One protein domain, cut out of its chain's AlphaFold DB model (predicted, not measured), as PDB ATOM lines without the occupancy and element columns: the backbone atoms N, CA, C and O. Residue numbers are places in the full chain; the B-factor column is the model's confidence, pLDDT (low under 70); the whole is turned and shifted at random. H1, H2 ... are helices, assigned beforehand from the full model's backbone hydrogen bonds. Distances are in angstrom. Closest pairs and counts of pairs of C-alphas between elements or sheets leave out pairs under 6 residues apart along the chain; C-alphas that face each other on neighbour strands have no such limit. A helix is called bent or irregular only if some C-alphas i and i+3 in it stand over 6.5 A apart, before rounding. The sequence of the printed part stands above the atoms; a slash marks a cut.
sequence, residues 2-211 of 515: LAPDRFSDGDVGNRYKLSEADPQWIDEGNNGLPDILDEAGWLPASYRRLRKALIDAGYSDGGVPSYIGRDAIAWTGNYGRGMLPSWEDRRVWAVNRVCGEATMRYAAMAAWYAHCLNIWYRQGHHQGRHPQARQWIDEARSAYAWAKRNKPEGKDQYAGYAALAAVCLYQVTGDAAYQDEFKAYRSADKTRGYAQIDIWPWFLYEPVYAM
ATOM      1  N   LEU A   2     145.115 147.279  93.076       52.31
ATOM      2  CA  LEU A   2     145.088 147.477  94.538       52.31
ATOM      3  C   LEU A   2     144.197 146.424  95.229       52.31
ATOM      4  O   LEU A   2     143.706 146.648  96.328       52.31
ATOM      5  N   ALA A   3     143.936 145.302  94.557       57.34
ATOM      6  CA  ALA A   3     143.169 144.213  95.134       57.34
ATOM      7  C   ALA A   3     143.928 143.615  96.347       57.34
ATOM      8  O   ALA A   3     145.141 143.398  96.251       57.34
ATOM      9  N   PRO A   4     143.247 143.372  97.483       56.06
ATOM     10  CA  PRO A   4     143.855 142.840  98.707       56.06
ATOM     11  C   PRO A   4     144.524 141.472  98.591       56.06
ATOM     12  O   PRO A   4     145.344 141.148  99.436       56.06
ATOM     13  N   ASP A   5     144.276 140.704  97.527       53.66
ATOM     14  CA  ASP A   5     145.037 139.484  97.213       53.66
ATOM     15  C   ASP A   5     146.526 139.757  96.916       53.66
ATOM     16  O   ASP A   5     147.344 138.836  96.919       53.66
ATOM     17  N   ARG A   6     146.887 141.025  96.678       53.03
ATOM     18  CA  ARG A   6     148.271 141.499  96.531       53.03
ATOM     19  C   ARG A   6     148.867 142.101  97.797       53.03
ATOM     20  O   ARG A   6     150.042 142.457  97.766       53.03
ATOM     21  N   PHE A   7     148.075 142.230  98.855       52.88
ATOM     22  CA  PHE A   7     148.548 142.671 100.156       52.88
ATOM     23  C   PHE A   7     148.693 141.439 101.043       52.88
ATOM     24  O   PHE A   7     147.760 140.646 101.191       52.88
ATOM     25  N   SER A   8     149.871 141.237 101.624       50.19
ATOM     26  CA  SER A   8     150.004 140.236 102.673       50.19
ATOM     27  C   SER A   8     149.314 140.755 103.930       50.19
ATOM     28  O   SER A   8     149.387 141.925 104.301       50.19
ATOM     29  N   ASP A   9     148.637 139.857 104.631       43.56
ATOM     30  CA  ASP A   9     148.065 140.179 105.930       43.56
ATOM     31  C   ASP A   9     149.160 140.653 106.903       43.56
ATOM     32  O   ASP A   9     150.017 139.865 107.327       43.56
ATOM     33  N   GLY A  10     149.071 141.914 107.320       49.47
ATOM     34  CA  GLY A  10     150.081 142.545 108.161       49.47
ATOM     35  C   GLY A  10     151.263 143.109 107.378       49.47
ATOM     36  O   GLY A  10     152.360 143.107 107.934       49.47
ATOM     37  N   ASP A  11     151.043 143.564 106.138       53.50
ATOM     38  CA  ASP A  11     151.990 144.381 105.371       53.50
ATOM     39  C   ASP A  11     152.396 145.626 106.166       53.50
ATOM     40  O   ASP A  11     151.804 146.699 106.109       53.50
ATOM     41  N   VAL A  12     153.434 145.424 106.965       57.59
ATOM     42  CA  VAL A  12     154.312 146.452 107.481       57.59
ATOM     43  C   VAL A  12     155.254 146.796 106.336       57.59
ATOM     44  O   VAL A  12     155.943 145.917 105.815       57.59
ATOM     45  N   GLY A  13     155.254 148.065 105.937       63.75
ATOM     46  CA  GLY A  13     156.116 148.561 104.876       63.75
ATOM     47  C   GLY A  13     155.562 148.395 103.464       63.75
ATOM     48  O   GLY A  13     156.140 147.687 102.638       63.75
ATOM     49  N   ASN A  14     154.446 149.066 103.171       73.44
ATOM     50  CA  ASN A  14     153.816 149.009 101.857       73.44
ATOM     51  C   ASN A  14     154.762 149.464 100.743       73.44
ATOM     52  O   ASN A  14     155.490 150.452 100.873       73.44
ATOM     53  N   ARG A  15     154.654 148.800  99.589       81.94
ATOM     54  CA  ARG A  15     155.351 149.196  98.367       81.94
ATOM     55  C   ARG A  15     154.365 149.516  97.247       81.94
ATOM     56  O   ARG A  15     153.719 148.620  96.710       81.94
ATOM     57  N   TYR A  16     154.266 150.785  96.854       82.69
ATOM     58  CA  TYR A  16     153.291 151.249  95.855       82.69
ATOM     59  C   TYR A  16     153.815 152.382  94.963       82.69
ATOM     60  O   TYR A  16     154.893 152.931  95.170       82.69
ATOM     61  N   LYS A  17     153.032 152.718  93.935       81.94
ATOM     62  CA  LYS A  17     153.201 153.905  93.089       81.94
ATOM     63  C   LYS A  17     151.944 154.767  93.189       81.94
ATOM     64  O   LYS A  17     150.860 154.212  93.367       81.94
ATOM     65  N   LEU A  18     152.063 156.090  93.060       80.06
ATOM     66  CA  LEU A  18     150.885 156.971  93.058       80.06
ATOM     67  C   LEU A  18     150.157 156.913  91.709       80.06
ATOM     68  O   LEU A  18     148.944 157.091  91.655       80.06
ATOM     69  N   SER A  19     150.892 156.628  90.634       81.25
ATOM     70  CA  SER A  19     150.361 156.354  89.302       81.25
ATOM     71  C   SER A  19     151.155 155.248  88.599       81.25
ATOM     72  O   SER A  19     152.314 154.991  88.923       81.25
ATOM     73  N   GLU A  20     150.561 154.595  87.596       80.50
ATOM     74  CA  GLU A  20     151.286 153.612  86.771       80.50
ATOM     75  C   GLU A  20     152.492 154.236  86.049       80.50
ATOM     76  O   GLU A  20     153.504 153.561  85.839       80.50
ATOM     77  N   ALA A  21     152.399 155.529  85.723       86.88
ATOM     78  CA  ALA A  21     153.439 156.294  85.048       86.88
ATOM     79  C   ALA A  21     154.593 156.711  85.975       86.88
ATOM     80  O   ALA A  21     155.650 157.103  85.479       86.88
ATOM     81  N   ASP A  22     154.433 156.622  87.300       84.56
ATOM     82  CA  ASP A  22     155.495 157.017  88.221       84.56
ATOM     83  C   ASP A  22     156.688 156.058  88.080       84.56
ATOM     84  O   ASP A  22     156.537 154.838  88.219       84.56
ATOM     85  N   PRO A  23     157.907 156.563  87.834       87.19
ATOM     86  CA  PRO A  23     159.075 155.702  87.686       87.19
ATOM     87  C   PRO A  23     159.536 155.117  89.029       87.19
ATOM     88  O   PRO A  23     160.176 154.067  89.057       87.19
ATOM     89  N   GLN A  24     159.202 155.779  90.140       89.25
ATOM     90  CA  GLN A  24     159.670 155.436  91.478       89.25
ATOM     91  C   GLN A  24     158.592 154.716  92.284       89.25
ATOM     92  O   GLN A  24     157.419 155.077  92.247       89.25
ATOM     93  N   TRP A  25     159.021 153.697  93.024       86.31
ATOM     94  CA  TRP A  25     158.211 153.066  94.056       86.31
ATOM     95  C   TRP A  25     158.401 153.820  95.369       86.31
ATOM     96  O   TRP A  25     159.525 154.173  95.719       86.31
ATOM     97  N   ILE A  26     157.308 154.021  96.089       84.31
ATOM     98  CA  ILE A  26     157.325 154.333  97.513       84.31
ATOM     99  C   ILE A  26     157.457 152.995  98.231       84.31
ATOM    100  O   ILE A  26     156.728 152.062  97.903       84.31
ATOM    101  N   ASP A  27     158.416 152.898  99.142       86.62
ATOM    102  CA  ASP A  27     158.684 151.715  99.957       86.62
ATOM    103  C   ASP A  27     158.702 152.156 101.422       86.62
ATOM    104  O   ASP A  27     159.724 152.618 101.929       86.62
ATOM    105  N   GLU A  28     157.535 152.105 102.063       82.88
ATOM    106  CA  GLU A  28     157.350 152.537 103.455       82.88
ATOM    107  C   GLU A  28     158.166 151.657 104.414       82.88
ATOM    108  O   GLU A  28     158.662 152.132 105.424       82.88
ATOM    109  N   GLY A  29     158.441 150.397 104.055       77.06
ATOM    110  CA  GLY A  29     159.203 149.483 104.914       77.06
ATOM    111  C   GLY A  29     160.694 149.787 104.975       77.06
ATOM    112  O   GLY A  29     161.383 149.331 105.886       77.06
ATOM    113  N   ASN A  30     161.203 150.549 104.002       83.75
ATOM    114  CA  ASN A  30     162.630 150.805 103.819       83.75
ATOM    115  C   ASN A  30     162.976 152.302 103.729       83.75
ATOM    116  O   ASN A  30     164.104 152.648 103.372       83.75
ATOM    117  N   ASN A  31     162.046 153.210 104.045       85.44
ATOM    118  CA  ASN A  31     162.273 154.658 103.933       85.44
ATOM    119  C   ASN A  31     162.928 155.299 105.179       85.44
ATOM    120  O   ASN A  31     163.243 156.491 105.162       85.44
ATOM    121  N   GLY A  32     163.143 154.524 106.248       86.69
ATOM    122  CA  GLY A  32     163.755 154.991 107.497       86.69
ATOM    123  C   GLY A  32     162.812 155.749 108.442       86.69
ATOM    124  O   GLY A  32     163.281 156.344 109.419       86.69
ATOM    125  N   LEU A  33     161.505 155.743 108.177       89.81
ATOM    126  CA  LEU A  33     160.467 156.219 109.084       89.81
ATOM    127  C   LEU A  33     159.820 155.032 109.819       89.81
ATOM    128  O   LEU A  33     159.811 153.915 109.314       89.81
ATOM    129  N   PRO A  34     159.299 155.231 111.041       88.25
ATOM    130  CA  PRO A  34     158.408 154.260 111.660       88.25
ATOM    131  C   PRO A  34     157.067 154.253 110.921       88.25
ATOM    132  O   PRO A  34     156.545 155.334 110.648       88.25
ATOM    133  N   ASP A  35     156.446 153.084 110.739       85.12
ATOM    134  CA  ASP A  35     155.173 152.925 110.006       85.12
ATOM    135  C   ASP A  35     154.082 153.923 110.422       85.12
ATOM    136  O   ASP A  35     153.318 154.421 109.601       85.12
ATOM    137  N   ILE A  36     154.003 154.260 111.715       88.12
ATOM    138  CA  ILE A  36     153.005 155.216 112.217       88.12
ATOM    139  C   ILE A  36     153.190 156.627 111.634       88.12
ATOM    140  O   ILE A  36     152.220 157.373 111.525       88.12
ATOM    141  N   LEU A  37     154.418 157.012 111.268       91.69
ATOM    142  CA  LEU A  37     154.702 158.267 110.572       91.69
ATOM    143  C   LEU A  37     154.462 158.163 109.067       91.69
ATOM    144  O   LEU A  37     154.138 159.182 108.457       91.69
ATOM    145  N   ASP A  38     154.575 156.983 108.470       90.56
ATOM    146  CA  ASP A  38     154.157 156.786 107.081       90.56
ATOM    147  C   ASP A  38     152.641 156.894 106.947       90.56
ATOM    148  O   ASP A  38     152.141 157.746 106.207       90.56
ATOM    149  N   GLU A  39     151.910 156.161 107.787       90.12
ATOM    150  CA  GLU A  39     150.449 156.206 107.841       90.12
ATOM    151  C   GLU A  39     149.947 157.628 108.147       90.12
ATOM    152  O   GLU A  39     149.093 158.178 107.447       90.12
ATOM    153  N   ALA A  40     150.531 158.298 109.151       91.38
ATOM    154  CA  ALA A  40     150.171 159.678 109.482       91.38
ATOM    155  C   ALA A  40     150.545 160.686 108.379       91.38
ATOM    156  O   ALA A  40     149.898 161.730 108.263       91.38
ATOM    157  N   GLY A  41     151.580 160.402 107.583       92.62
ATOM    158  CA  GLY A  41     152.040 161.243 106.479       92.62
ATOM    159  C   GLY A  41     151.166 161.142 105.229       92.62
ATOM    160  O   GLY A  41     151.089 162.098 104.447       92.62
ATOM    161  N   TRP A  42     150.455 160.026 105.056       91.25
ATOM    162  CA  TRP A  42     149.671 159.748 103.857       91.25
ATOM    163  C   TRP A  42     148.566 160.783 103.616       91.25
ATOM    164  O   TRP A  42     148.450 161.348 102.521       91.25
ATOM    165  N   LEU A  43     147.784 161.104 104.652       91.69
ATOM    166  CA  LEU A  43     146.676 162.059 104.562       91.69
ATOM    167  C   LEU A  43     147.127 163.504 104.242       91.69
ATOM    168  O   LEU A  43     146.608 164.077 103.277       91.69
ATOM    169  N   PRO A  44     148.080 164.131 104.967       95.38
ATOM    170  CA  PRO A  44     148.571 165.459 104.603       95.38
ATOM    171  C   PRO A  44     149.273 165.471 103.235       95.38
ATOM    172  O   PRO A  44     149.153 166.461 102.509       95.38
ATOM    173  N   ALA A  45     149.938 164.388 102.819       94.75
ATOM    174  CA  ALA A  45     150.468 164.274 101.460       94.75
ATOM    175  C   ALA A  45     149.357 164.227 100.401       94.75
ATOM    176  O   ALA A  45     149.469 164.896  99.371       94.75
ATOM    177  N   SER A  46     148.264 163.507 100.662       93.31
ATOM    178  CA  SER A  46     147.086 163.477  99.791       93.31
ATOM    179  C   SER A  46     146.457 164.864  99.635       93.31
ATOM    180  O   SER A  46     146.282 165.341  98.509       93.31
ATOM    181  N   TYR A  47     146.237 165.582 100.741       95.88
ATOM    182  CA  TYR A  47     145.733 166.957 100.693       95.88
ATOM    183  C   TYR A  47     146.682 167.916  99.979       95.88
ATOM    184  O   TYR A  47     146.218 168.774  99.233       95.88
ATOM    185  N   ARG A  48     147.998 167.752 100.144       96.56
ATOM    186  CA  ARG A  48     148.996 168.554  99.427       96.56
ATOM    187  C   ARG A  48     148.887 168.388  97.914       96.56
ATOM    188  O   ARG A  48     148.895 169.375  97.180       96.56
ATOM    189  N   ARG A  49     148.761 167.140  97.444       94.44
ATOM    190  CA  ARG A  49     148.577 166.825  96.017       94.44
ATOM    191  C   ARG A  49     147.279 167.420  95.489       94.44
ATOM    192  O   ARG A  49     147.296 168.079  94.456       94.44
ATOM    193  N   LEU A  50     146.180 167.245  96.223       94.44
ATOM    194  CA  LEU A  50     144.880 167.794  95.847       94.44
ATOM    195  C   LEU A  50     144.898 169.327  95.793       94.44
ATOM    196  O   LEU A  50     144.449 169.909  94.812       94.44
ATOM    197  N   ARG A  51     145.479 169.982  96.803       95.75
ATOM    198  CA  ARG A  51     145.674 171.437  96.849       95.75
ATOM    199  C   ARG A  51     146.419 171.932  95.612       95.75
ATOM    200  O   ARG A  51     145.953 172.855  94.954       95.75
ATOM    201  N   LYS A  52     147.541 171.292  95.266       95.69
ATOM    202  CA  LYS A  52     148.316 171.627  94.066       95.69
ATOM    203  C   LYS A  52     147.508 171.423  92.783       95.69
ATOM    204  O   LYS A  52     147.468 172.331  91.964       95.69
ATOM    205  N   ALA A  53     146.831 170.286  92.632       94.06
ATOM    206  CA  ALA A  53     146.012 170.004  91.454       94.06
ATOM    207  C   ALA A  53     144.882 171.033  91.271       94.06
ATOM    208  O   ALA A  53     144.617 171.467  90.153       94.06
ATOM    209  N   LEU A  54     144.247 171.472  92.363       95.69
ATOM    210  CA  LEU A  54     143.220 172.514  92.320       95.69
ATOM    211  C   LEU A  54     143.794 173.888  91.957       95.69
ATOM    212  O   LEU A  54     143.123 174.635  91.250       95.69
ATOM    213  N   ILE A  55     145.007 174.220  92.411       96.62
ATOM    214  CA  ILE A  55     145.699 175.455  92.013       96.62
ATOM    215  C   ILE A  55     146.044 175.429  90.527       96.62
ATOM    216  O   ILE A  55     145.703 176.361  89.804       96.62
ATOM    217  N   ASP A  56     146.662 174.343  90.064       96.88
ATOM    218  CA  ASP A  56     147.087 174.189  88.673       96.88
ATOM    219  C   ASP A  56     145.878 174.228  87.710       96.88
ATOM    220  O   ASP A  56     145.986 174.735  86.595       96.88
ATOM    221  N   ALA A  57     144.707 173.759  88.155       95.56
ATOM    222  CA  ALA A  57     143.449 173.817  87.407       95.56
ATOM    223  C   ALA A  57     142.655 175.134  87.569       95.56
ATOM    224  O   ALA A  57     141.582 175.270  86.985       95.56
ATOM    225  N   GLY A  58     143.129 176.095  88.373       96.44
ATOM    226  CA  GLY A  58     142.431 177.367  88.613       96.44
ATOM    227  C   GLY A  58     141.186 177.272  89.509       96.44
ATOM    228  O   GLY A  58     140.402 178.218  89.577       96.44
ATOM    229  N   TYR A  59     140.992 176.156  90.219       95.56
ATOM    230  CA  TYR A  59     139.890 175.947  91.171       95.56
ATOM    231  C   TYR A  59     140.229 176.364  92.609       95.56
ATOM    232  O   TYR A  59     139.357 176.371  93.482       95.56
ATOM    233  N   SER A  60     141.489 176.698  92.881       96.38
ATOM    234  CA  SER A  60     141.938 177.224  94.165       96.38
ATOM    235  C   SER A  60     143.125 178.168  93.995       96.38
ATOM    236  O   SER A  60     143.906 178.040  93.066       96.38
ATOM    237  N   ASP A  61     143.299 179.083  94.936       96.50
ATOM    238  CA  ASP A  61     144.467 179.953  95.103       96.50
ATOM    239  C   ASP A  61     145.283 179.581  96.361       96.50
ATOM    240  O   ASP A  61     146.162 180.329  96.793       96.50
ATOM    241  N   GLY A  62     144.992 178.429  96.980       96.50
ATOM    242  CA  GLY A  62     145.729 177.942  98.151       96.50
ATOM    243  C   GLY A  62     144.910 177.243  99.234       96.50
ATOM    244  O   GLY A  62     145.490 176.884 100.259       96.50
ATOM    245  N   GLY A  63     143.610 177.039  99.046       97.00
ATOM    246  CA  GLY A  63     142.746 176.333  99.992       97.00
ATOM    247  C   GLY A  63     142.705 174.819  99.779       97.00
ATOM    248  O   GLY A  63     143.122 174.302  98.744       97.00
ATOM    249  N   VAL A  64     142.163 174.105 100.762       97.06
ATOM    250  CA  VAL A  64     141.924 172.654 100.724       97.06
ATOM    251  C   VAL A  64     140.413 172.384 100.813       97.06
ATOM    252  O   VAL A  64     139.721 173.059 101.586       97.06
ATOM    253  N   PRO A  65     139.866 171.444 100.018       95.00
ATOM    254  CA  PRO A  65     138.461 171.041 100.099       95.00
ATOM    255  C   PRO A  65     138.194 170.210 101.358       95.00
ATOM    256  O   PRO A  65     139.094 169.559 101.887       95.00
ATOM    257  N   SER A  66     136.951 170.207 101.844       90.94
ATOM    258  CA  SER A  66     136.565 169.355 102.980       90.94
ATOM    259  C   SER A  66     136.115 167.954 102.574       90.94
ATOM    260  O   SER A  66     135.958 167.104 103.446       90.94
ATOM    261  N   TYR A  67     135.896 167.709 101.280       91.06
ATOM    262  CA  TYR A  67     135.485 166.413 100.758       91.06
ATOM    263  C   TYR A  67     136.109 166.148  99.390       91.06
ATOM    264  O   TYR A  67     136.021 166.972  98.476       91.06
ATOM    265  N   ILE A  68     136.690 164.958  99.267       89.50
ATOM    266  CA  ILE A  68     137.037 164.307  98.013       89.50
ATOM    267  C   ILE A  68     136.564 162.864  98.110       89.50
ATOM    268  O   ILE A  68     136.885 162.170  99.072       89.50
ATOM    269  N   GLY A  69     135.795 162.421  97.129       86.50
ATOM    270  CA  GLY A  69     135.345 161.042  97.090       86.50
ATOM    271  C   GLY A  69     134.043 160.867  96.340       86.50
ATOM    272  O   GLY A  69     133.622 161.708  95.542       86.50
ATOM    273  N   ARG A  70     133.425 159.724  96.596       80.06
ATOM    274  CA  ARG A  70     132.102 159.362  96.112       80.06
ATOM    275  C   ARG A  70     131.442 158.474  97.157       80.06
ATOM    276  O   ARG A  70     132.141 157.833  97.940       80.06
ATOM    277  N   ASP A  71     130.115 158.423  97.156       70.25
ATOM    278  CA  ASP A  71     129.383 157.547  98.068       70.25
ATOM    279  C   ASP A  71     129.827 156.088  97.908       70.25
ATOM    280  O   ASP A  71     130.067 155.603  96.788       70.25
ATOM    281  N   ALA A  72     129.937 155.420  99.061       61.44
ATOM    282  CA  ALA A  72     130.713 154.201  99.282       61.44
ATOM    283  C   ALA A  72     130.340 153.018  98.374       61.44
ATOM    284  O   ALA A  72     131.143 152.106  98.209       61.44
ATOM    285  N   ILE A  73     129.146 153.014  97.769       62.66
ATOM    286  CA  ILE A  73     128.691 151.939  96.880       62.66
ATOM    287  C   ILE A  73     127.897 152.535  95.713       62.66
ATOM    288  O   ILE A  73     126.922 153.259  95.915       62.66
ATOM    289  N   ALA A  74     128.267 152.203  94.472       53.19
ATOM    290  CA  ALA A  74     127.305 152.253  93.374       53.19
ATOM    291  C   ALA A  74     126.530 150.943  93.356       53.19
ATOM    292  O   ALA A  74     127.085 149.897  93.044       53.19
ATOM    293  N   TRP A  75     125.237 151.006  93.653       58.53
ATOM    294  CA  TRP A  75     124.337 149.893  93.387       58.53
ATOM    295  C   TRP A  75     124.051 149.859  91.884       58.53
ATOM    296  O   TRP A  75     123.079 150.444  91.410       58.53
ATOM    297  N   THR A  76     124.931 149.231  91.100       46.06
ATOM    298  CA  THR A  76     124.676 149.023  89.666       46.06
ATOM    299  C   THR A  76     123.802 147.778  89.465       46.06
ATOM    300  O   THR A  76     124.262 146.715  89.072       46.06
ATOM    301  N   GLY A  77     122.509 147.882  89.789       49.91
ATOM    302  CA  GLY A  77     121.522 146.807  89.589       49.91
ATOM    303  C   GLY A  77     121.010 146.149  90.875       49.91
ATOM    304  O   GLY A  77     120.980 146.770  91.934       49.91
ATOM    305  N   ASN A  78     120.555 144.893  90.766       42.50
ATOM    306  CA  ASN A  78     119.985 144.130  91.883       42.50
ATOM    307  C   ASN A  78     121.048 143.751  92.928       42.50
ATOM    308  O   ASN A  78     122.225 143.566  92.604       42.50
ATOM    309  N   TYR A  79     120.597 143.584  94.175       46.50
ATOM    310  CA  TYR A  79     121.411 143.213  95.337       46.50
ATOM    311  C   TYR A  79     122.455 142.128  95.014       46.50
ATOM    312  O   TYR A  79     122.116 141.074  94.475       46.50
ATOM    313  N   GLY A  80     123.731 142.395  95.317       49.66
ATOM    314  CA  GLY A  80     124.833 141.442  95.127       49.66
ATOM    315  C   GLY A  80     125.313 141.217  93.683       49.66
ATOM    316  O   GLY A  80     126.168 140.361  93.478       49.66
ATOM    317  N   ARG A  81     124.804 141.949  92.677       48.06
ATOM    318  CA  ARG A  81     125.250 141.820  91.268       48.06
ATOM    319  C   ARG A  81     125.903 143.070  90.667       48.06
ATOM    320  O   ARG A  81     126.259 143.042  89.495       48.06
ATOM    321  N   GLY A  82     126.076 144.130  91.456       55.78
ATOM    322  CA  GLY A  82     126.528 145.436  90.965       55.78
ATOM    323  C   GLY A  82     127.486 146.198  91.874       55.78
ATOM    324  O   GLY A  82     127.652 147.399  91.673       55.78
ATOM    325  N   MET A  83     128.058 145.547  92.893       69.44
ATOM    326  CA  MET A  83     129.064 146.170  93.754       69.44
ATOM    327  C   MET A  83     130.423 146.088  93.062       69.44
ATOM    328  O   MET A  83     130.893 144.992  92.767       69.44
ATOM    329  N   LEU A  84     131.030 147.245  92.798       74.62
ATOM    330  CA  LEU A  84     132.419 147.329  92.361       74.62
ATOM    331  C   LEU A  84     133.285 147.621  93.589       74.62
ATOM    332  O   LEU A  84     132.980 148.587  94.296       74.62
ATOM    333  N   PRO A  85     134.330 146.826  93.860       76.69
ATOM    334  CA  PRO A  85     135.289 147.170  94.897       76.69
ATOM    335  C   PRO A  85     136.032 148.462  94.536       76.69
ATOM    336  O   PRO A  85     136.134 148.826  93.360       76.69
ATOM    337  N   SER A  86     136.606 149.140  95.529       79.00
ATOM    338  CA  SER A  86     137.285 150.432  95.347       79.00
ATOM    339  C   SER A  86     138.375 150.420  94.267       79.00
ATOM    340  O   SER A  86     138.552 151.412  93.561       79.00
ATOM    341  N   TRP A  87     139.063 149.293  94.056       77.62
ATOM    342  CA  TRP A  87     140.089 149.153  93.011       77.62
ATOM    343  C   TRP A  87     139.529 149.004  91.581       77.62
ATOM    344  O   TRP A  87     140.250 149.241  90.601       77.62
ATOM    345  N   GLU A  88     138.249 148.663  91.433       79.38
ATOM    346  CA  GLU A  88     137.523 148.589  90.155       79.38
ATOM    347  C   GLU A  88     136.586 149.775  89.936       79.38
ATOM    348  O   GLU A  88     136.065 149.949  88.835       79.38
ATOM    349  N   ASP A  89     136.397 150.627  90.943       78.69
ATOM    350  CA  ASP A  89     135.576 151.816  90.803       78.69
ATOM    351  C   ASP A  89     136.206 152.783  89.780       78.69
ATOM    352  O   ASP A  89     137.355 153.218  89.898       78.69
ATOM    353  N   ARG A  90     135.456 153.081  88.712       82.25
ATOM    354  CA  ARG A  90     135.834 154.012  87.628       82.25
ATOM    355  C   ARG A  90     134.932 155.239  87.574       82.25
ATOM    356  O   ARG A  90     134.968 156.010  86.616       82.25
ATOM    357  N   ARG A  91     134.076 155.413  88.578       82.88
ATOM    358  CA  ARG A  91     133.152 156.536  88.659       82.88
ATOM    359  C   ARG A  91     133.919 157.851  88.827       82.88
ATOM    360  O   ARG A  91     134.932 157.911  89.513       82.88
ATOM    361  N   VAL A  92     133.393 158.932  88.251       86.06
ATOM    362  CA  VAL A  92     133.935 160.295  88.422       86.06
ATOM    363  C   VAL A  92     133.918 160.694  89.901       86.06
ATOM    364  O   VAL A  92     132.887 160.556  90.558       86.06
ATOM    365  N   TRP A  93     135.029 161.188  90.435       86.81
ATOM    366  CA  TRP A  93     135.098 161.642  91.827       86.81
ATOM    367  C   TRP A  93     134.484 163.032  91.988       86.81
ATOM    368  O   TRP A  93     134.572 163.866  91.088       86.81
ATOM    369  N   ALA A  94     133.882 163.290  93.146       89.56
ATOM    370  CA  ALA A  94     133.440 164.620  93.529       89.56
ATOM    371  C   ALA A  94     134.494 165.277  94.423       89.56
ATOM    372  O   ALA A  94     135.054 164.647  95.320       89.56
ATOM    373  N   VAL A  95     134.733 166.564  94.190       92.56
ATOM    374  CA  VAL A  95     135.546 167.422  95.054       92.56
ATOM    375  C   VAL A  95     134.700 168.638  95.377       92.56
ATOM    376  O   VAL A  95     134.158 169.274  94.472       92.56
ATOM    377  N   ASN A  96     134.533 168.943  96.660       92.06
ATOM    378  CA  ASN A  96     133.781 170.131  97.043       92.06
ATOM    379  C   ASN A  96     134.651 171.396  96.987       92.06
ATOM    380  O   ASN A  96     135.857 171.351  96.751       92.06
ATOM    381  N   ARG A  97     134.025 172.562  97.181       92.75
ATOM    382  CA  ARG A  97     134.747 173.839  97.194       92.75
ATOM    383  C   ARG A  97     135.753 173.876  98.349       92.75
ATOM    384  O   ARG A  97     135.442 173.453  99.464       92.75
ATOM    385  N   VAL A  98     136.921 174.470  98.099       95.44
ATOM    386  CA  VAL A  98     137.896 174.785  99.152       95.44
ATOM    387  C   VAL A  98     137.270 175.639 100.257       95.44
ATOM    388  O   VAL A  98     136.468 176.534  99.982       95.44
ATOM    389  N   CYS A  99     137.620 175.371 101.515       94.75
ATOM    390  CA  CYS A  99     137.059 176.106 102.646       94.75
ATOM    391  C   CYS A  99     138.084 176.350 103.760       94.75
ATOM    392  O   CYS A  99     139.030 175.578 103.953       94.75
ATOM    393  N   GLY A 100     137.897 177.442 104.511       95.19
ATOM    394  CA  GLY A 100     138.815 177.846 105.579       95.19
ATOM    395  C   GLY A 100     138.961 176.797 106.686       95.19
ATOM    396  O   GLY A 100     140.062 176.579 107.174       95.19
ATOM    397  N   GLU A 101     137.887 176.087 107.040       93.25
ATOM    398  CA  GLU A 101     137.895 175.070 108.108       93.25
ATOM    399  C   GLU A 101     138.761 173.857 107.758       93.25
ATOM    400  O   GLU A 101     139.628 173.467 108.542       93.25
ATOM    401  N   ALA A 102     138.570 173.278 106.567       94.56
ATOM    402  CA  ALA A 102     139.398 172.169 106.096       94.56
ATOM    403  C   ALA A 102     140.853 172.604 105.910       94.56
ATOM    404  O   ALA A 102     141.770 171.866 106.265       94.56
ATOM    405  N   THR A 103     141.069 173.834 105.439       97.62
ATOM    406  CA  THR A 103     142.418 174.386 105.284       97.62
ATOM    407  C   THR A 103     143.108 174.611 106.638       97.62
ATOM    408  O   THR A 103     144.302 174.345 106.756       97.62
ATOM    409  N   MET A 104     142.376 175.000 107.693       97.50
ATOM    410  CA  MET A 104     142.913 175.067 109.060       97.50
ATOM    411  C   MET A 104     143.277 173.686 109.608       97.50
ATOM    412  O   MET A 104     144.365 173.513 110.156       97.50
ATOM    413  N   ARG A 105     142.416 172.676 109.414       95.50
ATOM    414  CA  ARG A 105     142.748 171.283 109.768       95.50
ATOM    415  C   ARG A 105     144.016 170.827 109.055       95.50
ATOM    416  O   ARG A 105     144.891 170.237 109.680       95.50
ATOM    417  N   TYR A 106     144.127 171.128 107.764       97.75
ATOM    418  CA  TYR A 106     145.304 170.804 106.969       97.75
ATOM    419  C   TYR A 106     146.575 171.477 107.496       97.75
ATOM    420  O   TYR A 106     147.588 170.801 107.672       97.75
ATOM    421  N   ALA A 107     146.508 172.768 107.831       98.56
ATOM    422  CA  ALA A 107     147.625 173.486 108.436       98.56
ATOM    423  C   ALA A 107     148.080 172.838 109.756       98.56
ATOM    424  O   ALA A 107     149.276 172.623 109.955       98.56
ATOM    425  N   ALA A 108     147.136 172.463 110.626       98.25
ATOM    426  CA  ALA A 108     147.441 171.750 111.863       98.25
ATOM    427  C   ALA A 108     148.100 170.385 111.608       98.25
ATOM    428  O   ALA A 108     149.125 170.088 112.215       98.25
ATOM    429  N   MET A 109     147.554 169.577 110.688       97.31
ATOM    430  CA  MET A 109     148.108 168.264 110.332       97.31
ATOM    431  C   MET A 109     149.539 168.378 109.800       97.31
ATOM    432  O   MET A 109     150.409 167.638 110.243       97.31
ATOM    433  N   ALA A 110     149.804 169.323 108.894       98.62
ATOM    434  CA  ALA A 110     151.138 169.532 108.335       98.62
ATOM    435  C   ALA A 110     152.153 169.987 109.404       98.62
ATOM    436  O   ALA A 110     153.262 169.456 109.468       98.62
ATOM    437  N   ALA A 111     151.768 170.913 110.292       98.75
ATOM    438  CA  ALA A 111     152.627 171.356 111.391       98.75
ATOM    439  C   ALA A 111     152.884 170.233 112.412       98.75
ATOM    440  O   ALA A 111     154.027 170.011 112.812       98.75
ATOM    441  N   TRP A 112     151.848 169.480 112.788       98.00
ATOM    442  CA  TRP A 112     151.977 168.337 113.693       98.00
ATOM    443  C   TRP A 112     152.845 167.227 113.093       98.00
ATOM    444  O   TRP A 112     153.724 166.690 113.765       98.00
ATOM    445  N   TYR A 113     152.686 166.935 111.802       98.19
ATOM    446  CA  TYR A 113     153.524 165.959 111.113       98.19
ATOM    447  C   TYR A 113     155.002 166.377 111.105       98.19
ATOM    448  O   TYR A 113     155.877 165.577 111.437       98.19
ATOM    449  N   ALA A 114     155.293 167.658 110.845       98.38
ATOM    450  CA  ALA A 114     156.645 168.201 110.966       98.38
ATOM    451  C   ALA A 114     157.215 168.051 112.388       98.38
ATOM    452  O   ALA A 114     158.400 167.753 112.557       98.38
ATOM    453  N   HIS A 115     156.381 168.244 113.415       97.88
ATOM    454  CA  HIS A 115     156.763 168.019 114.807       97.88
ATOM    455  C   HIS A 115     157.141 166.552 115.059       97.88
ATOM    456  O   HIS A 115     158.221 166.287 115.592       97.88
ATOM    457  N   CYS A 116     156.303 165.607 114.627       97.25
ATOM    458  CA  CYS A 116     156.545 164.171 114.764       97.25
ATOM    459  C   CYS A 116     157.825 163.719 114.047       97.25
ATOM    460  O   CYS A 116     158.637 163.015 114.648       97.25
ATOM    461  N   LEU A 117     158.069 164.195 112.820       97.12
ATOM    462  CA  LEU A 117     159.318 163.945 112.094       97.12
ATOM    463  C   LEU A 117     160.542 164.438 112.881       97.12
ATOM    464  O   LEU A 117     161.547 163.738 112.980       97.12
ATOM    465  N   ASN A 118     160.462 165.625 113.490       96.88
ATOM    466  CA  ASN A 118     161.544 166.161 114.321       96.88
ATOM    467  C   ASN A 118     161.743 165.382 115.631       96.88
ATOM    468  O   ASN A 118     162.867 165.314 116.129       96.88
ATOM    469  N   ILE A 119     160.681 164.829 116.227       95.12
ATOM    470  CA  ILE A 119     160.810 163.927 117.381       95.12
ATOM    471  C   ILE A 119     161.589 162.681 116.967       95.12
ATOM    472  O   ILE A 119     162.618 162.398 117.576       95.12
ATOM    473  N   TRP A 120     161.131 161.989 115.922       94.12
ATOM    474  CA  TRP A 120     161.770 160.768 115.430       94.12
ATOM    475  C   TRP A 120     163.245 160.994 115.091       94.12
ATOM    476  O   TRP A 120     164.121 160.294 115.591       94.12
ATOM    477  N   TYR A 121     163.538 162.048 114.328       94.69
ATOM    478  CA  TYR A 121     164.903 162.370 113.922       94.69
ATOM    479  C   TYR A 121     165.839 162.591 115.121       94.69
ATOM    480  O   TYR A 121     166.968 162.107 115.138       94.69
ATOM    481  N   ARG A 122     165.366 163.256 116.182       94.25
ATOM    482  CA  ARG A 122     166.167 163.451 117.403       94.25
ATOM    483  C   ARG A 122     166.344 162.171 118.217       94.25
ATOM    484  O   ARG A 122     167.381 162.014 118.856       94.25
ATOM    485  N   GLN A 123     165.373 161.257 118.191       89.94
ATOM    486  CA  GLN A 123     165.501 159.946 118.839       89.94
ATOM    487  C   GLN A 123     166.593 159.086 118.185       89.94
ATOM    488  O   GLN A 123     167.259 158.334 118.887       89.94
ATOM    489  N   GLY A 124     166.848 159.266 116.886       89.31
ATOM    490  CA  GLY A 124     167.986 158.673 116.172       89.31
ATOM    491  C   GLY A 124     169.348 159.328 116.457       89.31
ATOM    492  O   GLY A 124     170.290 159.112 115.705       89.31
ATOM    493  N   HIS A 125     169.466 160.150 117.508       83.06
ATOM    494  CA  HIS A 125     170.676 160.904 117.875       83.06
ATOM    495  C   HIS A 125     171.152 161.934 116.839       83.06
ATOM    496  O   HIS A 125     172.302 162.377 116.874       83.06
ATOM    497  N   HIS A 126     170.274 162.379 115.942       86.81
ATOM    498  CA  HIS A 126     170.602 163.457 115.018       86.81
ATOM    499  C   HIS A 126     170.432 164.833 115.677       86.81
ATOM    500  O   HIS A 126     169.478 165.084 116.418       86.81
ATOM    501  N   GLN A 127     171.343 165.761 115.372       87.88
ATOM    502  CA  GLN A 127     171.181 167.170 115.729       87.88
ATOM    503  C   GLN A 127     170.290 167.884 114.702       87.88
ATOM    504  O   GLN A 127     170.390 167.650 113.498       87.88
ATOM    505  N   GLY A 128     169.436 168.794 115.174       89.56
ATOM    506  CA  GLY A 128     168.616 169.652 114.316       89.56
ATOM    507  C   GLY A 128     167.228 169.094 113.979       89.56
ATOM    508  O   GLY A 128     166.575 168.457 114.806       89.56
ATOM    509  N   ARG A 129     166.740 169.435 112.780       93.50
ATOM    510  CA  ARG A 129     165.392 169.113 112.278       93.50
ATOM    511  C   ARG A 129     165.468 168.046 111.190       93.50
ATOM    512  O   ARG A 129     166.433 168.015 110.432       93.50
ATOM    513  N   HIS A 130     164.417 167.242 111.069       96.06
ATOM    514  CA  HIS A 130     164.272 166.307 109.958       96.06
ATOM    515  C   HIS A 130     164.277 167.075 108.618       96.06
ATOM    516  O   HIS A 130     163.610 168.114 108.530       96.06
ATOM    517  N   PRO A 131     164.952 166.593 107.554       94.62
ATOM    518  CA  PRO A 131     165.069 167.322 106.283       94.62
ATOM    519  C   PRO A 131     163.726 167.731 105.663       94.62
ATOM    520  O   PRO A 131     163.589 168.823 105.113       94.62
ATOM    521  N   GLN A 132     162.700 166.888 105.806       95.56
ATOM    522  CA  GLN A 132     161.358 167.179 105.290       95.56
ATOM    523  C   GLN A 132     160.543 168.124 106.185       95.56
ATOM    524  O   GLN A 132     159.569 168.714 105.719       95.56
ATOM    525  N   ALA A 133     160.914 168.309 107.459       97.31
ATOM    526  CA  ALA A 133     160.105 169.090 108.394       97.31
ATOM    527  C   ALA A 133     159.948 170.548 107.944       97.31
ATOM    528  O   ALA A 133     158.872 171.118 108.095       97.31
ATOM    529  N   ARG A 134     160.984 171.147 107.338       97.38
ATOM    530  CA  ARG A 134     160.907 172.518 106.805       97.38
ATOM    531  C   ARG A 134     159.795 172.660 105.766       97.38
ATOM    532  O   ARG A 134     158.997 173.583 105.863       97.38
ATOM    533  N   GLN A 135     159.718 171.727 104.821       97.75
ATOM    534  CA  GLN A 135     158.714 171.765 103.761       97.75
ATOM    535  C   GLN A 135     157.292 171.674 104.326       97.75
ATOM    536  O   GLN A 135     156.409 172.404 103.885       97.75
ATOM    537  N   TRP A 136     157.077 170.822 105.328       98.44
ATOM    538  CA  TRP A 136     155.784 170.694 105.998       98.44
ATOM    539  C   TRP A 136     155.419 171.917 106.847       98.44
ATOM    540  O   TRP A 136     154.251 172.298 106.895       98.44
ATOM    541  N   ILE A 137     156.403 172.578 107.462       98.69
ATOM    542  CA  ILE A 137     156.196 173.855 108.161       98.69
ATOM    543  C   ILE A 137     155.783 174.953 107.172       98.69
ATOM    544  O   ILE A 137     154.840 175.695 107.444       98.69
ATOM    545  N   ASP A 138     156.452 175.053 106.023       98.44
ATOM    546  CA  ASP A 138     156.130 176.051 104.996       98.44
ATOM    547  C   ASP A 138     154.733 175.804 104.395       98.44
ATOM    548  O   ASP A 138     153.946 176.740 104.217       98.44
ATOM    549  N   GLU A 139     154.381 174.535 104.171       98.31
ATOM    550  CA  GLU A 139     153.045 174.109 103.750       98.31
ATOM    551  C   GLU A 139     151.976 174.520 104.778       98.31
ATOM    552  O   GLU A 139     150.978 175.152 104.418       98.31
ATOM    553  N   ALA A 140     152.222 174.248 106.065       98.69
ATOM    554  CA  ALA A 140     151.329 174.621 107.157       98.69
ATOM    555  C   ALA A 140     151.123 176.140 107.248       98.69
ATOM    556  O   ALA A 140     149.987 176.601 107.346       98.69
ATOM    557  N   ARG A 141     152.202 176.930 107.161       98.75
ATOM    558  CA  ARG A 141     152.149 178.403 107.176       98.75
ATOM    559  C   ARG A 141     151.341 178.956 106.006       98.75
ATOM    560  O   ARG A 141     150.500 179.833 106.196       98.75
ATOM    561  N   SER A 142     151.572 178.427 104.805       98.50
ATOM    562  CA  SER A 142     150.853 178.827 103.593       98.50
ATOM    563  C   SER A 142     149.351 178.547 103.708       98.50
ATOM    564  O   SER A 142     148.533 179.437 103.465       98.50
ATOM    565  N   ALA A 143     148.984 177.335 104.138       98.50
ATOM    566  CA  ALA A 143     147.594 176.945 104.355       98.50
ATOM    567  C   ALA A 143     146.923 177.797 105.446       98.50
ATOM    568  O   ALA A 143     145.825 178.318 105.245       98.50
ATOM    569  N   TYR A 144     147.606 178.011 106.570       98.62
ATOM    570  CA  TYR A 144     147.116 178.830 107.677       98.62
ATOM    571  C   TYR A 144     146.835 180.275 107.253       98.62
ATOM    572  O   TYR A 144     145.749 180.808 107.497       98.62
ATOM    573  N   ALA A 145     147.783 180.902 106.549       98.38
ATOM    574  CA  ALA A 145     147.631 182.261 106.047       98.38
ATOM    575  C   ALA A 145     146.476 182.378 105.040       98.38
ATOM    576  O   ALA A 145     145.718 183.347 105.090       98.38
ATOM    577  N   TRP A 146     146.319 181.394 104.146       98.12
ATOM    578  CA  TRP A 146     145.187 181.344 103.219       98.12
ATOM    579  C   TRP A 146     143.853 181.255 103.966       98.12
ATOM    580  O   TRP A 146     142.939 182.034 103.693       98.12
ATOM    581  N   ALA A 147     143.761 180.352 104.944       97.62
ATOM    582  CA  ALA A 147     142.542 180.126 105.711       97.62
ATOM    583  C   ALA A 147     142.124 181.363 106.516       97.62
ATOM    584  O   ALA A 147     140.941 181.688 106.540       97.62
ATOM    585  N   LYS A 148     143.086 182.105 107.091       97.00
ATOM    586  CA  LYS A 148     142.822 183.379 107.786       97.00
ATOM    587  C   LYS A 148     142.194 184.433 106.883       97.00
ATOM    588  O   LYS A 148     141.260 185.105 107.311       97.00
ATOM    589  N   ARG A 149     142.691 184.579 105.650       96.81
ATOM    590  CA  ARG A 149     142.127 185.526 104.671       96.81
ATOM    591  C   ARG A 149     140.751 185.094 104.164       96.81
ATOM    592  O   ARG A 149     139.946 185.944 103.813       96.81
ATOM    593  N   ASN A 150     140.482 183.790 104.163       95.44
ATOM    594  CA  ASN A 150     139.246 183.178 103.674       95.44
ATOM    595  C   ASN A 150     138.387 182.619 104.820       95.44
ATOM    596  O   ASN A 150     137.790 181.542 104.707       95.44
ATOM    597  N   LYS A 151     138.354 183.330 105.954       89.94
ATOM    598  CA  LYS A 151     137.573 182.930 107.124       89.94
ATOM    599  C   LYS A 151     136.083 182.862 106.747       89.94
ATOM    600  O   LYS A 151     135.540 183.868 106.295       89.94
ATOM    601  N   PRO A 152     135.401 181.723 106.956       84.62
ATOM    602  CA  PRO A 152     133.972 181.636 106.711       84.62
ATOM    603  C   PRO A 152     133.198 182.465 107.744       84.62
ATOM    604  O   PRO A 152     133.497 182.429 108.941       84.62
ATOM    605  N   GLU A 153     132.182 183.190 107.287       81.38
ATOM    606  CA  GLU A 153     131.257 183.903 108.169       81.38
ATOM    607  C   GLU A 153     130.330 182.920 108.899       81.38
ATOM    608  O   GLU A 153     129.909 181.906 108.341       81.38
ATOM    609  N   GLY A 154     130.025 183.207 110.169       76.75
ATOM    610  CA  GLY A 154     129.002 182.489 110.941       76.75
ATOM    611  C   GLY A 154     129.304 181.032 111.313       76.75
ATOM    612  O   GLY A 154     128.428 180.364 111.854       76.75
ATOM    613  N   LYS A 155     130.510 180.513 111.052       77.69
ATOM    614  CA  LYS A 155     130.850 179.118 111.367       77.69
ATOM    615  C   LYS A 155     131.589 178.965 112.694       77.69
ATOM    616  O   LYS A 155     132.770 179.298 112.802       77.69
ATOM    617  N   ASP A 156     130.908 178.390 113.683       75.44
ATOM    618  CA  ASP A 156     131.428 178.237 115.049       75.44
ATOM    619  C   ASP A 156     132.650 177.300 115.150       75.44
ATOM    620  O   ASP A 156     133.512 177.502 116.002       75.44
ATOM    621  N   GLN A 157     132.786 176.310 114.256       81.62
ATOM    622  CA  GLN A 157     133.887 175.332 114.303       81.62
ATOM    623  C   GLN A 157     135.239 175.896 113.848       81.62
ATOM    624  O   GLN A 157     136.289 175.343 114.185       81.62
ATOM    625  N   TYR A 158     135.240 176.992 113.081       92.31
ATOM    626  CA  TYR A 158     136.466 177.573 112.540       92.31
ATOM    627  C   TYR A 158     137.447 177.970 113.648       92.31
ATOM    628  O   TYR A 158     138.644 177.719 113.519       92.31
ATOM    629  N   ALA A 159     136.950 178.556 114.745       94.69
ATOM    630  CA  ALA A 159     137.787 179.020 115.848       94.69
ATOM    631  C   ALA A 159     138.584 177.873 116.487       94.69
ATOM    632  O   ALA A 159     139.794 177.997 116.649       94.69
ATOM    633  N   GLY A 160     137.952 176.728 116.756       94.56
ATOM    634  CA  GLY A 160     138.651 175.577 117.325       94.56
ATOM    635  C   GLY A 160     139.743 175.023 116.400       94.56
ATOM    636  O   GLY A 160     140.858 174.757 116.849       94.56
ATOM    637  N   TYR A 161     139.475 174.892 115.094       95.75
ATOM    638  CA  TYR A 161     140.503 174.440 114.142       95.75
ATOM    639  C   TYR A 161     141.623 175.467 113.951       95.75
ATOM    640  O   TYR A 161     142.781 175.079 113.804       95.75
ATOM    641  N   ALA A 162     141.308 176.762 113.992       97.44
ATOM    642  CA  ALA A 162     142.305 177.825 113.945       97.44
ATOM    643  C   ALA A 162     143.187 177.841 115.204       97.44
ATOM    644  O   ALA A 162     144.398 178.021 115.082       97.44
ATOM    645  N   ALA A 163     142.616 177.582 116.389       97.62
ATOM    646  CA  ALA A 163     143.373 177.399 117.626       97.62
ATOM    647  C   ALA A 163     144.322 176.196 117.520       97.62
ATOM    648  O   ALA A 163     145.509 176.319 117.819       97.62
ATOM    649  N   LEU A 164     143.828 175.055 117.025       97.94
ATOM    650  CA  LEU A 164     144.646 173.859 116.815       97.94
ATOM    651  C   LEU A 164     145.804 174.108 115.838       97.94
ATOM    652  O   LEU A 164     146.945 173.762 116.133       97.94
ATOM    653  N   ALA A 165     145.539 174.751 114.702       98.56
ATOM    654  CA  ALA A 165     146.584 175.074 113.737       98.56
ATOM    655  C   ALA A 165     147.623 176.048 114.308       98.56
ATOM    656  O   ALA A 165     148.821 175.831 114.128       98.56
ATOM    657  N   ALA A 166     147.175 177.075 115.036       98.81
ATOM    658  CA  ALA A 166     148.052 178.050 115.671       98.81
ATOM    659  C   ALA A 166     148.984 177.386 116.697       98.81
ATOM    660  O   ALA A 166     150.195 177.581 116.634       98.81
ATOM    661  N   VAL A 167     148.468 176.528 117.586       98.75
ATOM    662  CA  VAL A 167     149.328 175.873 118.584       98.75
ATOM    663  C   VAL A 167     150.322 174.893 117.955       98.75
ATOM    664  O   VAL A 167     151.484 174.867 118.359       98.75
ATOM    665  N   CYS A 168     149.919 174.134 116.930       98.69
ATOM    666  CA  CYS A 168     150.841 173.249 116.217       98.69
ATOM    667  C   CYS A 168     151.927 174.043 115.473       98.69
ATOM    668  O   CYS A 168     153.086 173.631 115.464       98.69
ATOM    669  N   LEU A 169     151.592 175.199 114.887       98.81
ATOM    670  CA  LEU A 169     152.571 176.097 114.267       98.81
ATOM    671  C   LEU A 169     153.520 176.700 115.302       98.81
ATOM    672  O   LEU A 169     154.733 176.699 115.080       98.81
ATOM    673  N   TYR A 170     153.010 177.157 116.445       98.81
ATOM    674  CA  TYR A 170     153.841 177.652 117.542       98.81
ATOM    675  C   TYR A 170     154.842 176.583 118.006       98.81
ATOM    676  O   TYR A 170     156.040 176.847 118.073       98.81
ATOM    677  N   GLN A 171     154.387 175.340 118.190       98.38
ATOM    678  CA  GLN A 171     155.218 174.210 118.616       98.38
ATOM    679  C   GLN A 171     156.432 173.944 117.709       98.38
ATOM    680  O   GLN A 171     157.485 173.524 118.190       98.38
ATOM    681  N   VAL A 172     156.299 174.146 116.393       98.19
ATOM    682  CA  VAL A 172     157.378 173.865 115.422       98.19
ATOM    683  C   VAL A 172     158.178 175.095 115.005       98.19
ATOM    684  O   VAL A 172     159.269 174.954 114.443       98.19
ATOM    685  N   THR A 173     157.662 176.295 115.260       98.25
ATOM    686  CA  THR A 173     158.304 177.554 114.854       98.25
ATOM    687  C   THR A 173     158.917 178.326 116.015       98.25
ATOM    688  O   THR A 173     159.934 178.977 115.792       98.25
ATOM    689  N   GLY A 174     158.341 178.242 117.217       98.00
ATOM    690  CA  GLY A 174     158.676 179.104 118.353       98.00
ATOM    691  C   GLY A 174     158.238 180.563 118.178       98.00
ATOM    692  O   GLY A 174     158.691 181.416 118.926       98.00
ATOM    693  N   ASP A 175     157.407 180.867 117.177       98.50
ATOM    694  CA  ASP A 175     156.955 182.230 116.882       98.50
ATOM    695  C   ASP A 175     155.740 182.593 117.752       98.50
ATOM    696  O   ASP A 175     154.657 182.012 117.607       98.50
ATOM    697  N   ALA A 176     155.939 183.547 118.664       98.12
ATOM    698  CA  ALA A 176     154.965 183.951 119.672       98.12
ATOM    699  C   ALA A 176     153.656 184.500 119.087       98.12
ATOM    700  O   ALA A 176     152.609 184.373 119.726       98.12
ATOM    701  N   ALA A 177     153.664 185.004 117.846       98.50
ATOM    702  CA  ALA A 177     152.439 185.440 117.182       98.50
ATOM    703  C   ALA A 177     151.417 184.293 117.078       98.50
ATOM    704  O   ALA A 177     150.219 184.499 117.281       98.50
ATOM    705  N   TYR A 178     151.872 183.057 116.847       98.75
ATOM    706  CA  TYR A 178     150.976 181.899 116.827       98.75
ATOM    707  C   TYR A 178     150.450 181.527 118.219       98.75
ATOM    708  O   TYR A 178     149.324 181.043 118.325       98.75
ATOM    709  N   GLN A 179     151.213 181.762 119.290       98.56
ATOM    710  CA  GLN A 179     150.723 181.571 120.659       98.56
ATOM    711  C   GLN A 179     149.615 182.576 120.997       98.56
ATOM    712  O   GLN A 179     148.596 182.204 121.587       98.56
ATOM    713  N   ASP A 180     149.782 183.839 120.616       98.50
ATOM    714  CA  ASP A 180     148.769 184.870 120.841       98.50
ATOM    715  C   ASP A 180     147.500 184.601 120.032       98.50
ATOM    716  O   ASP A 180     146.388 184.663 120.566       98.50
ATOM    717  N   GLU A 181     147.653 184.188 118.774       98.38
ATOM    718  CA  GLU A 181     146.530 183.765 117.941       98.38
ATOM    719  C   GLU A 181     145.835 182.520 118.502       98.38
ATOM    720  O   GLU A 181     144.605 182.478 118.543       98.38
ATOM    721  N   PHE A 182     146.587 181.535 119.004       98.25
ATOM    722  CA  PHE A 182     146.020 180.390 119.717       98.25
ATOM    723  C   PHE A 182     145.142 180.842 120.890       98.25
ATOM    724  O   PHE A 182     143.989 180.421 120.975       98.25
ATOM    725  N   LYS A 183     145.640 181.726 121.764       97.94
ATOM    726  CA  LYS A 183     144.877 182.234 122.919       97.94
ATOM    727  C   LYS A 183     143.595 182.956 122.486       97.94
ATOM    728  O   LYS A 183     142.539 182.752 123.100       97.94
ATOM    729  N   ALA A 184     143.661 183.751 121.417       97.25
ATOM    730  CA  ALA A 184     142.503 184.450 120.864       97.25
ATOM    731  C   ALA A 184     141.457 183.470 120.304       97.25
ATOM    732  O   ALA A 184     140.283 183.533 120.674       97.25
ATOM    733  N   TYR A 185     141.873 182.517 119.464       96.94
ATOM    734  CA  TYR A 185     140.968 181.526 118.880       96.94
ATOM    735  C   TYR A 185     140.398 180.557 119.916       96.94
ATOM    736  O   TYR A 185     139.212 180.246 119.862       96.94
ATOM    737  N   ARG A 186     141.199 180.137 120.901       95.56
ATOM    738  CA  ARG A 186     140.757 179.307 122.029       95.56
ATOM    739  C   ARG A 186     139.641 179.975 122.831       95.56
ATOM    740  O   ARG A 186     138.713 179.301 123.268       95.56
ATOM    741  N   SER A 187     139.738 181.287 123.041       94.81
ATOM    742  CA  SER A 187     138.700 182.064 123.729       94.81
ATOM    743  C   SER A 187     137.429 182.208 122.885       94.81
ATOM    744  O   SER A 187     136.334 182.267 123.435       94.81
ATOM    745  N   ALA A 188     137.567 182.229 121.557       93.94
ATOM    746  CA  ALA A 188     136.452 182.294 120.615       93.94
ATOM    747  C   ALA A 188     135.817 180.925 120.295       93.94
ATOM    748  O   ALA A 188     134.762 180.884 119.658       93.94
ATOM    749  N   ASP A 189     136.441 179.811 120.693       92.44
ATOM    750  CA  ASP A 189     135.939 178.464 120.418       92.44
ATOM    751  C   ASP A 189     134.723 178.127 121.292       92.44
ATOM    752  O   ASP A 189     134.835 177.823 122.483       92.44
ATOM    753  N   LYS A 190     133.546 178.139 120.663       89.12
ATOM    754  CA  LYS A 190     132.269 177.780 121.291       89.12
ATOM    755  C   LYS A 190     132.012 176.273 121.333       89.12
ATOM    756  O   LYS A 190     131.036 175.853 121.942       89.12
ATOM    757  N   THR A 191     132.858 175.452 120.707       83.50
ATOM    758  CA  THR A 191     132.726 173.983 120.714       83.50
ATOM    759  C   THR A 191     133.281 173.341 121.992       83.50
ATOM    760  O   THR A 191     133.187 172.126 122.190       83.50
ATOM    761  N   ARG A 192     133.837 174.149 122.902       82.50
ATOM    762  CA  ARG A 192     134.324 173.694 124.206       82.50
ATOM    763  C   ARG A 192     133.169 173.181 125.064       82.50
ATOM    764  O   ARG A 192     132.136 173.826 125.191       82.50
ATOM    765  N   GLY A 193     133.369 172.024 125.690       70.31
ATOM    766  CA  GLY A 193     132.381 171.420 126.589       70.31
ATOM    767  C   GLY A 193     131.338 170.530 125.907       70.31
ATOM    768  O   GLY A 193     130.591 169.853 126.613       70.31
ATOM    769  N   TYR A 194     131.317 170.445 124.573       61.19
ATOM    770  CA  TYR A 194     130.575 169.379 123.895       61.19
ATOM    771  C   TYR A 194     131.154 168.011 124.283       61.19
ATOM    772  O   TYR A 194     132.369 167.849 124.418       61.19
ATOM    773  N   ALA A 195     130.282 167.019 124.487       59.41
ATOM    774  CA  ALA A 195     130.698 165.663 124.835       59.41
ATOM    775  C   ALA A 195     131.650 165.076 123.770       59.41
ATOM    776  O   ALA A 195     131.583 165.459 122.601       59.41
ATOM    777  N   GLN A 196     132.494 164.110 124.164       59.31
ATOM    778  CA  GLN A 196     133.418 163.339 123.301       59.31
ATOM    779  C   GLN A 196     132.677 162.415 122.308       59.31
ATOM    780  O   GLN A 196     133.018 161.243 122.133       59.31
ATOM    781  N   ILE A 197     131.602 162.898 121.693       58.38
ATOM    782  CA  ILE A 197     130.891 162.206 120.623       58.38
ATOM    783  C   ILE A 197     131.708 162.300 119.328       58.38
ATOM    784  O   ILE A 197     131.849 161.287 118.649       58.38
ATOM    785  N   ASP A 198     132.361 163.441 119.096       64.75
ATOM    786  CA  ASP A 198     133.304 163.669 118.000       64.75
ATOM    787  C   ASP A 198     134.634 164.235 118.521       64.75
ATOM    788  O   ASP A 198     134.706 164.802 119.618       64.75
ATOM    789  N   ILE A 199     135.700 164.100 117.722       71.31
ATOM    790  CA  ILE A 199     137.005 164.719 117.995       71.31
ATOM    791  C   ILE A 199     136.914 166.217 117.676       71.31
ATOM    792  O   ILE A 199     137.380 166.703 116.641       71.31
ATOM    793  N   TRP A 200     136.275 166.959 118.578       84.88
ATOM    794  CA  TRP A 200     136.271 168.416 118.547       84.88
ATOM    795  C   TRP A 200     137.700 168.962 118.709       84.88
ATOM    796  O   TRP A 200     138.505 168.367 119.432       84.88
ATOM    797  N   PRO A 201     138.040 170.101 118.076       88.50
ATOM    798  CA  PRO A 201     139.413 170.616 118.048       88.50
ATOM    799  C   PRO A 201     140.036 170.803 119.434       88.50
ATOM    800  O   PRO A 201     141.233 170.578 119.615       88.50
ATOM    801  N   TRP A 202     139.224 171.183 120.421       87.56
ATOM    802  CA  TRP A 202     139.675 171.443 121.785       87.56
ATOM    803  C   TRP A 202     140.189 170.207 122.516       87.56
ATOM    804  O   TRP A 202     141.066 170.338 123.371       87.56
ATOM    805  N   PHE A 203     139.740 169.006 122.136       87.00
ATOM    806  CA  PHE A 203     140.328 167.763 122.640       87.00
ATOM    807  C   PHE A 203     141.776 167.568 122.187       87.00
ATOM    808  O   PHE A 203     142.497 166.794 122.809       87.00
ATOM    809  N   LEU A 204     142.201 168.254 121.124       91.56
ATOM    810  CA  LEU A 204     143.554 168.173 120.584       91.56
ATOM    811  C   LEU A 204     144.403 169.362 121.038       91.56
ATOM    812  O   LEU A 204     145.492 169.163 121.571       91.56
ATOM    813  N   TYR A 205     143.916 170.596 120.876       95.50
ATOM    814  CA  TYR A 205     144.760 171.768 121.116       95.50
ATOM    815  C   TYR A 205     145.100 171.974 122.601       95.50
ATOM    816  O   TYR A 205     146.171 172.496 122.901       95.50
ATOM    817  N   GLU A 206     144.239 171.548 123.537       94.94
ATOM    818  CA  GLU A 206     144.501 171.692 124.978       94.94
ATOM    819  C   GLU A 206     145.627 170.756 125.442       94.94
ATOM    820  O   GLU A 206     146.592 171.261 126.022       94.94
ATOM    821  N   PRO A 207     145.602 169.434 125.148       95.50
ATOM    822  CA  PRO A 207     146.758 168.574 125.389       95.50
ATOM    823  C   PRO A 207     148.035 169.053 124.702       95.50
ATOM    824  O   PRO A 207     149.091 169.031 125.333       95.50
ATOM    825  N   VAL A 208     147.961 169.505 123.443       96.94
ATOM    826  CA  VAL A 208     149.146 169.997 122.723       96.94
ATOM    827  C   VAL A 208     149.756 171.193 123.453       96.94
ATOM    828  O   VAL A 208     150.947 171.160 123.754       96.94
ATOM    829  N   TYR A 209     148.954 172.204 123.813       98.12
ATOM    830  CA  TYR A 209     149.445 173.380 124.537       98.12
ATOM    831  C   TYR A 209     150.004 173.016 125.922       98.12
ATOM    832  O   TYR A 209     151.098 173.440 126.301       98.12
ATOM    833  N   ALA A 210     149.288 172.163 126.659       98.00
ATOM    834  CA  ALA A 210     149.679 171.686 127.984       98.00
ATOM    835  C   ALA A 210     151.024 170.932 127.993       98.00
ATOM    836  O   ALA A 210     151.735 170.967 128.998       98.00
ATOM    837  N   MET A 211     151.370 170.263 126.889       97.12
ATOM    838  CA  MET A 211     152.592 169.464 126.732       97.12
ATOM    839  C   MET A 211     153.709 170.174 125.951       97.12
ATOM    840  O   MET A 211     154.733 169.553 125.668       97.12
TER     841      MET A 211
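AT A GLANCE: This is residues 2 to 211 of the 515 residues of an uncharacterized protein of Planctomycetes bacterium (UniProt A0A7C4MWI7). Three helices side by side, H2, H3 and H4, make an up-and-down bundle; H5 and H6 pack on H4, and H1 packs on H2 at a steep tilt. Two long stretches have no named element, residues 2 to 34 and residues 57 to 99; the second runs from the end of H1 far out, its C-alphas 10 to 37 A from the mean of all C-alphas, and folds back to H2, with short antiparallel pairings of residues 64 to 65 with 98 to 99 and 68 to 69 with 94 to 95. The printed part has 210 residues with six named helices, H1 to H6 in chain order, and no named strand; the class is all helix, though under half of the residues, 102, are in named elements. The whole is compact, with a radius of gyration of the C-alphas of 19.3 A, and spans 56 by 47 by 38 A.

IN THESE COORDINATES: Start at C-alpha 2, at (145.088, 147.477, 94.538), and go through residues 2 to 34, where residues 15 to 16 pair antiparallel with residues 26 to 27. Find C-alpha 35 at (155.173, 152.925, 110.006); from there H1, residues 35 to 56, runs 31.2 A, with a kink of 28 degrees near residue 43. H1 is neither bent nor irregular, but only just: C-alphas 40 and 43 are 6.5 A apart. After residues 57 to 99 comes H2, residues 100 to 123, the longest helix at 34.8 A. Next are H3, residues 133 to 149, 24.6 A; H4, residues 157 to 173, 24.5 A; and H5, residues 176 to 188, 18.6 A. H6, residues 202 to 210, 11.8 A, ends at C-alpha 210, at (149.679, 171.686, 127.984).

HOW THE PARTS SIT: Look first at the bundle, up and down, each helix running against the one before. H2 and H3 touch, closest at the C-alphas of Ala 107 and Ala 140, 4.1 A, at a shallow tilt of 19 degrees, opposite ways. H2 and H4 touch at the C-alphas of Ala 108 and Ala 165, 3.9 A, the same way. H3 touches H4 with residues 137 to 144 alone. H4 and H5, a helical hairpin, come closest at the C-alphas of Ala 163 and Phe 182, 4.5 A. H6 touches H4 at the C-alphas of Leu 164 and Tyr 205, 4.8 A. H1 touches H2 with residues 37 to 47 alone, at a steep tilt of 41 degrees, closest at the C-alphas of Pro 44 and Ala 110, 6.1 A. H1 and H4 are apart. Every O i to N i+4 pair is within hydrogen-bond range in H2, H3, H4 and H5; in H1 16 of 18 are, in H6 4 of 5.

THE WHOLE: The C-alphas farthest apart are those of Asn 78 and Gln 127, 61.0 A. The printed part has no cut. The links H1 to H2 and H5 to H6 are long. The mean pLDDT of the printed part is 86.8; residues 2 to 13, 72 to 83 and 194 to 198 are under 70.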